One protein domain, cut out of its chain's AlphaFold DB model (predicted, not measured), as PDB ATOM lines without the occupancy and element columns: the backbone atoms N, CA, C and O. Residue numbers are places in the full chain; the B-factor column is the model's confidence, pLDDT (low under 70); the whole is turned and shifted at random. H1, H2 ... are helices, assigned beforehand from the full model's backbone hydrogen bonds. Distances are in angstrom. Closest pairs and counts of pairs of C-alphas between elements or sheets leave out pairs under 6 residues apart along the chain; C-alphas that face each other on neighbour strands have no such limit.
ATOM      1  N   ALA A  33      13.473  24.632 -16.275       72.75
ATOM      2  CA  ALA A  33      13.497  24.228 -14.883       72.75
ATOM      3  C   ALA A  33      14.705  23.298 -14.697       72.75
ATOM      4  O   ALA A  33      14.763  22.248 -15.332       72.75
ATOM      5  N   LEU A  34      15.664  23.709 -13.857       80.75
ATOM      6  CA  LEU A  34      16.788  22.861 -13.442       80.75
ATOM      7  C   LEU A  34      16.268  21.493 -13.005       80.75
ATOM      8  O   LEU A  34      15.237  21.431 -12.316       80.75
ATOM      9  N   THR A  35      16.997  20.433 -13.345       87.75
ATOM     10  CA  THR A  35      16.661  19.090 -12.869       87.75
ATOM     11  C   THR A  35      16.724  19.034 -11.342       87.75
ATOM     12  O   THR A  35      17.301  19.907 -10.674       87.75
ATOM     13  N   ASP A  36      16.105  18.015 -10.747       86.88
ATOM     14  CA  ASP A  36      16.131  17.851  -9.295       86.88
ATOM     15  C   ASP A  36      17.565  17.642  -8.771       86.88
ATOM     16  O   ASP A  36      17.903  18.157  -7.699       86.88
ATOM     17  N   GLU A  37      18.434  16.990  -9.551       90.81
ATOM     18  CA  GLU A  37      19.860  16.816  -9.254       90.81
ATOM     19  C   GLU A  37      20.614  18.153  -9.271       90.81
ATOM     20  O   GLU A  37      21.306  18.492  -8.306       90.81
ATOM     21  N   GLU A  38      20.441  18.959 -10.320       90.50
ATOM     22  CA  GLU A  38      21.076  20.277 -10.444       90.50
ATOM     23  C   GLU A  38      20.621  21.215  -9.319       90.50
ATOM     24  O   GLU A  38      21.418  21.911  -8.681       90.50
ATOM     25  N   ARG A  39      19.323  21.186  -9.005       87.75
ATOM     26  CA  ARG A  39      18.745  21.932  -7.887       87.75
ATOM     27  C   ARG A  39      19.341  21.497  -6.549       87.75
ATOM     28  O   ARG A  39      19.537  22.345  -5.669       87.75
ATOM     29  N   ALA A  40      19.578  20.203  -6.349       89.62
ATOM     30  CA  ALA A  40      20.195  19.687  -5.135       89.62
ATOM     31  C   ALA A  40      21.649  20.161  -5.000       89.62
ATOM     32  O   ALA A  40      22.029  20.623  -3.921       89.62
ATOM     33  N   GLU A  41      22.425  20.145  -6.084       91.75
ATOM     34  CA  GLU A  41      23.821  20.591  -6.085       91.75
ATOM     35  C   GLU A  41      23.946  22.090  -5.791       91.75
ATOM     36  O   GLU A  41      24.720  22.494  -4.919       91.75
ATOM     37  N   VAL A  42      23.108  22.925  -6.412       88.88
ATOM     38  CA  VAL A  42      23.059  24.371  -6.126       88.88
ATOM     39  C   VAL A  42      22.747  24.624  -4.648       88.88
ATOM     40  O   VAL A  42      23.400  25.442  -3.991       88.88
ATOM     41  N   LYS A  43      21.782  23.891  -4.076       88.31
ATOM     42  CA  LYS A  43      21.455  23.985  -2.644       88.31
ATOM     43  C   LYS A  43      22.614  23.524  -1.762       88.31
ATOM     44  O   LYS A  43      22.878  24.159  -0.741       88.31
ATOM     45  N   ASN A  44      23.292  22.438  -2.121       88.88
ATOM     46  CA  ASN A  44      24.412  21.897  -1.360       88.88
ATOM     47  C   ASN A  44      25.611  22.852  -1.372       88.88
ATOM     48  O   ASN A  44      26.148  23.191  -0.320       88.88
ATOM     49  N   SER A  45      25.968  23.371  -2.545       88.75
ATOM     50  CA  SER A  45      27.029  24.363  -2.705       88.75
ATOM     51  C   SER A  45      26.733  25.649  -1.928       88.75
ATOM     52  O   SER A  45      27.623  26.167  -1.249       88.75
ATOM     53  N   LYS A  46      25.473  26.102  -1.905       87.38
ATOM     54  CA  LYS A  46      25.039  27.225  -1.065       87.38
ATOM     55  C   LYS A  46      25.218  26.938   0.430       87.38
ATOM     56  O   LYS A  46      25.889  27.707   1.110       87.38
ATOM     57  N   ARG A  47      24.713  25.802   0.931       85.25
ATOM     58  CA  ARG A  47      24.902  25.383   2.338       85.25
ATOM     59  C   ARG A  47      26.380  25.263   2.703       85.25
ATOM     60  O   ARG A  47      26.793  25.635   3.799       85.25
ATOM     61  N   ARG A  48      27.195  24.753   1.774       85.69
ATOM     62  CA  ARG A  48      28.641  24.636   1.946       85.69
ATOM     63  C   ARG A  48      29.269  26.024   2.088       85.69
ATOM     64  O   ARG A  48      30.047  26.213   3.017       85.69
ATOM     65  N   GLY A  49      28.913  26.989   1.248       85.06
ATOM     66  CA  GLY A  49      29.376  28.374   1.383       85.06
ATOM     67  C   GLY A  49      28.939  29.020   2.700       85.06
ATOM     68  O   GLY A  49      29.771  29.556   3.427       85.06
ATOM     69  N   GLU A  50      27.659  28.888   3.050       85.12
ATOM     70  CA  GLU A  50      27.067  29.473   4.261       85.12
ATOM     71  C   GLU A  50      27.703  28.951   5.552       85.12
ATOM     72  O   GLU A  50      27.842  29.713   6.497       85.12
ATOM     73  N   ALA A  51      28.120  27.682   5.594       87.12
ATOM     74  CA  ALA A  51      28.762  27.074   6.761       87.12
ATOM     75  C   ALA A  51      30.289  27.300   6.836       87.12
ATOM     76  O   ALA A  51      30.949  26.752   7.718       87.12
ATOM     77  N   TYR A  52      30.890  28.040   5.900       92.00
ATOM     78  CA  TYR A  52      32.332  28.292   5.919       92.00
ATOM     79  C   TYR A  52      32.694  29.284   7.034       92.00
ATOM     80  O   TYR A  52      32.146  30.385   7.105       92.00
ATOM     81  N   LYS A  53      33.647  28.901   7.891       91.94
ATOM     82  CA  LYS A  53      34.131  29.646   9.066       91.94
ATOM     83  C   LYS A  53      33.027  30.141  10.009       91.94
ATOM     84  O   LYS A  53      33.144  31.213  10.583       91.94
ATOM     85  N   THR A  54      31.950  29.376  10.179       91.31
ATOM     86  CA  THR A  54      30.840  29.731  11.088       91.31
ATOM     87  C   THR A  54      30.968  29.145  12.489       91.31
ATOM     88  O   THR A  54      30.195  29.492  13.378       91.31
ATOM     89  N   ALA A  55      31.935  28.254  12.700       92.19
ATOM     90  CA  ALA A  55      32.252  27.658  13.990       92.19
ATOM     91  C   ALA A  55      33.765  27.670  14.209       92.19
ATOM     92  O   ALA A  55      34.531  27.597  13.244       92.19
ATOM     93  N   LEU A  56      34.185  27.745  15.474       94.69
ATOM     94  CA  LEU A  56      35.597  27.750  15.841       94.69
ATOM     95  C   LEU A  56      36.248  26.381  15.586       94.69
ATOM     96  O   LEU A  56      35.676  25.334  15.887       94.69
ATOM     97  N   CYS A  57      37.466  26.397  15.059       96.44
ATOM     98  CA  CYS A  57      38.298  25.226  14.840       96.44
ATOM     99  C   CYS A  57      38.771  24.676  16.184       96.44
ATOM    100  O   CYS A  57      39.509  25.334  16.919       96.44
ATOM    101  N   HIS A  58      38.373  23.446  16.494       95.81
ATOM    102  CA  HIS A  58      38.718  22.824  17.765       95.81
ATOM    103  C   HIS A  58      40.223  22.552  17.900       95.81
ATOM    104  O   HIS A  58      40.805  22.859  18.935       95.81
ATOM    105  N   SER A  59      40.865  22.038  16.846       96.38
ATOM    106  CA  SER A  59      42.298  21.721  16.852       96.38
ATOM    107  C   SER A  59      43.157  22.961  17.083       96.38
ATOM    108  O   SER A  59      44.040  22.937  17.935       96.38
ATOM    109  N   PHE A  60      42.838  24.068  16.404       96.44
ATOM    110  CA  PHE A  60      43.535  25.335  16.616       96.44
ATOM    111  C   PHE A  60      43.290  25.884  18.024       96.44
ATOM    112  O   PHE A  60      44.222  26.327  18.681       96.44
ATOM    113  N   LYS A  61      42.054  25.787  18.531       95.12
ATOM    114  CA  LYS A  61      41.723  26.214  19.896       95.12
ATOM    115  C   LYS A  61      42.474  25.416  20.970       95.12
ATOM    116  O   LYS A  61      42.835  25.992  21.989       95.12
ATOM    117  N   MET A  62      42.668  24.111  20.771       95.88
ATOM    118  CA  MET A  62      43.286  23.226  21.768       95.88
ATOM    119  C   MET A  62      44.811  23.181  21.683       95.88
ATOM    120  O   MET A  62      45.477  23.173  22.712       95.88
ATOM    121  N   HIS A  63      45.366  23.145  20.473       94.88
ATOM    122  CA  HIS A  63      46.803  22.958  20.256       94.88
ATOM    123  C   HIS A  63      47.518  24.232  19.796       94.88
ATOM    124  O   HIS A  63      48.740  24.239  19.696       94.88
ATOM    125  N   GLY A  64      46.782  25.296  19.464       93.81
ATOM    126  CA  GLY A  64      47.338  26.512  18.863       93.81
ATOM    127  C   GLY A  64      47.746  26.355  17.395       93.81
ATOM    128  O   GLY A  64      48.211  27.314  16.788       93.81
ATOM    129  N   HIS A  65      47.573  25.167  16.801       95.31
ATOM    130  CA  HIS A  65      47.884  24.903  15.398       95.31
ATOM    131  C   HIS A  65      46.820  24.015  14.739       95.31
ATOM    132  O   HIS A  65      46.113  23.245  15.389       95.31
ATOM    133  N   CYS A  66      46.708  24.115  13.416       96.81
ATOM    134  CA  CYS A  66      45.767  23.339  12.618       96.81
ATOM    135  C   CYS A  66      46.460  22.816  11.363       96.81
ATOM    136  O   CYS A  66      47.079  23.584  10.631       96.81
ATOM    137  N   ASN A  67      46.313  21.523  11.081       96.44
ATOM    138  CA  ASN A  67      46.953  20.866   9.938       96.44
ATOM    139  C   ASN A  67      46.451  21.399   8.585       96.44
ATOM    140  O   ASN A  67      47.123  21.234   7.574       96.44
ATOM    141  N   TYR A  68      45.275  22.033   8.570       94.25
ATOM    142  CA  TYR A  68      44.686  22.638   7.375       94.25
ATOM    143  C   TYR A  68      45.176  24.070   7.111       94.25
ATOM    144  O   TYR A  68      44.864  24.620   6.055       94.25
ATOM    145  N   GLY A  69      45.905  24.682   8.053       93.44
ATOM    146  CA  GLY A  69      46.357  26.072   7.946       93.44
ATOM    147  C   GLY A  69      45.214  27.028   7.588       93.44
ATOM    148  O   GLY A  69      44.074  26.844   8.019       93.44
ATOM    149  N   ASP A  70      45.492  28.010   6.736       92.81
ATOM    150  CA  ASP A  70      44.520  29.044   6.346       92.81
ATOM    151  C   ASP A  70      43.359  28.520   5.485       92.81
ATOM    152  O   ASP A  70      42.329  29.184   5.333       92.81
ATOM    153  N   GLN A  71      43.489  27.300   4.949       92.94
ATOM    154  CA  GLN A  71      42.420  26.611   4.224       92.94
ATOM    155  C   GLN A  71      41.431  25.902   5.157       92.94
ATOM    156  O   GLN A  71      40.492  25.253   4.682       92.94
ATOM    157  N   CYS A  72      41.598  26.022   6.479       94.75
ATOM    158  CA  CYS A  72      40.650  25.459   7.422       94.75
ATOM    159  C   CYS A  72      39.231  25.975   7.143       94.75
ATOM    160  O   CYS A  72      38.965  27.163   6.937       94.75
ATOM    161  N   ARG A  73      38.287  25.033   7.130       93.12
ATOM    162  CA  ARG A  73      36.859  25.314   6.965       93.12
ATOM    163  C   ARG A  73      36.240  25.956   8.205       93.12
ATOM    164  O   ARG A  73      35.179  26.568   8.100       93.12
ATOM    165  N   PHE A  74      36.896  25.807   9.346       94.50
ATOM    166  CA  PHE A  74      36.507  26.357  10.636       94.50
ATOM    167  C   PHE A  74      37.378  27.563  10.985       94.50
ATOM    168  O   PHE A  74      38.451  27.738  10.422       94.50
ATOM    169  N   ALA A  75      36.906  28.373  11.925       95.75
ATOM    170  CA  ALA A  75      37.560  29.601  12.344       95.75
ATOM    171  C   ALA A  75      38.615  29.359  13.452       95.75
ATOM    172  O   ALA A  75      38.278  28.962  14.560       95.75
ATOM    173  N   HIS A  76      39.889  29.613  13.200       95.94
ATOM    174  CA  HIS A  76      41.017  29.685  14.127       95.94
ATOM    175  C   HIS A  76      40.890  30.801  15.177       95.94
ATOM    176  O   HIS A  76      41.588  30.778  16.185       95.94
ATOM    177  N   GLY A  77      39.965  31.743  15.011       91.81
ATOM    178  CA  GLY A  77      39.680  32.755  16.022       91.81
ATOM    179  C   GLY A  77      38.433  33.562  15.697       91.81
ATOM    180  O   GLY A  77      37.840  33.416  14.629       91.81
ATOM    181  N   GLU A  78      38.049  34.441  16.615       89.19
ATOM    182  CA  GLU A  78      36.884  35.320  16.462       89.19
ATOM    183  C   GLU A  78      37.033  36.277  15.271       89.19
ATOM    184  O   GLU A  78      36.045  36.597  14.620       89.19
ATOM    185  N   CYS A  79      38.268  36.652  14.919       87.44
ATOM    186  CA  CYS A  79      38.566  37.510  13.771       87.44
ATOM    187  C   CYS A  79      38.124  36.907  12.428       87.44
ATOM    188  O   CYS A  79      37.775  37.647  11.513       87.44
ATOM    189  N   GLU A  80      38.138  35.576  12.296       90.56
ATOM    190  CA  GLU A  80      37.705  34.889  11.074       90.56
ATOM    191  C   GLU A  80      36.387  34.123  11.222       90.56
ATOM    192  O   GLU A  80      35.886  33.552  10.247       90.56
ATOM    193  N   LEU A  81      35.806  34.136  12.423       91.75
ATOM    194  CA  LEU A  81      34.506  33.555  12.702       91.75
ATOM    195  C   LEU A  81      33.421  34.429  12.073       91.75
ATOM    196  O   LEU A  81      33.080  35.503  12.564       91.75
ATOM    197  N   ARG A  82      32.830  33.947  10.979       85.12
ATOM    198  CA  ARG A  82      31.644  34.572  10.404       85.12
ATOM    199  C   ARG A  82      30.467  34.335  11.333       85.12
ATOM    200  O   ARG A  82      29.955  33.220  11.442       85.12
ATOM    201  N   LEU A  83      29.989  35.416  11.934       70.00
ATOM    202  CA  LEU A  83      28.633  35.482  12.452       70.00
ATOM    203  C   LEU A  83      27.701  35.254  11.264       70.00
ATOM    204  O   LEU A  83      27.585  36.110  10.386       70.00
ATOM    205  N   VAL A  84      27.096  34.067  11.194       72.62
ATOM    206  CA  VAL A  84      26.058  33.767  10.204       72.62
ATOM    207  C   VAL A  84      25.034  34.884  10.315       72.62
ATOM    208  O   VAL A  84      24.404  35.023  11.366       72.62
ATOM    209  N   ALA A  85      24.913  35.709   9.268       60.31
ATOM    210  CA  ALA A  85      23.883  36.730   9.200       60.31
ATOM    211  C   ALA A  85      22.553  36.036   9.516       60.31
ATOM    212  O   ALA A  85      22.159  35.061   8.876       60.31
ATOM    213  N   GLN A  86      21.999  36.467  10.642       62.22
ATOM    214  CA  GLN A  86      21.098  35.726  11.504       62.22
ATOM    215  C   GLN A  86      19.840  35.290  10.768       62.22
ATOM    216  O   GLN A  86      18.892  36.059  10.661       62.22
TER     217      GLN A  86
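Overview. This is residues 33 to 86 of the 225 residues of an uncharacterized protein of Steinernema glaseri (UniProt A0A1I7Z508). With little regular structure, the domain is a long helical arm, H1, joined to a small head of loops that holds the short helix H2. Residues 35 to 41, of which 36 to 41 belong to H1, stick out free. The printed part has 54 residues with two named helices, H1 then H2, and no named strand; the class is all helix, with 21 residues in named elements. It is only just loose, close to extended, with a radius of gyration of the C-alphas of 14.5 A, and flat, spanning 48 by 26 by 14 A.

Arrangement. H1, residues 36 to 50, is apart from H2, residues 58 to 63. A short link of 7 residues joins them. In both helices every O i to N i+4 pair is within hydrogen-bond range.

Along the chain. H1 runs 20.9 A from C-alpha 36 at (16.131, 17.851, -9.295) to C-alpha 50 at (27.067, 29.473, 4.261). H2 measures 8.5 A and ends at C-alpha 63 at (46.803, 22.958, 20.256).

Size, cuts and confidence. The two C-alphas farthest apart, of Ala 33 and His 63, are 48.4 A apart. Residues 64 to 86 hold no named element. The printed part has no cut. Residues 85 to 86 have pLDDT under 70.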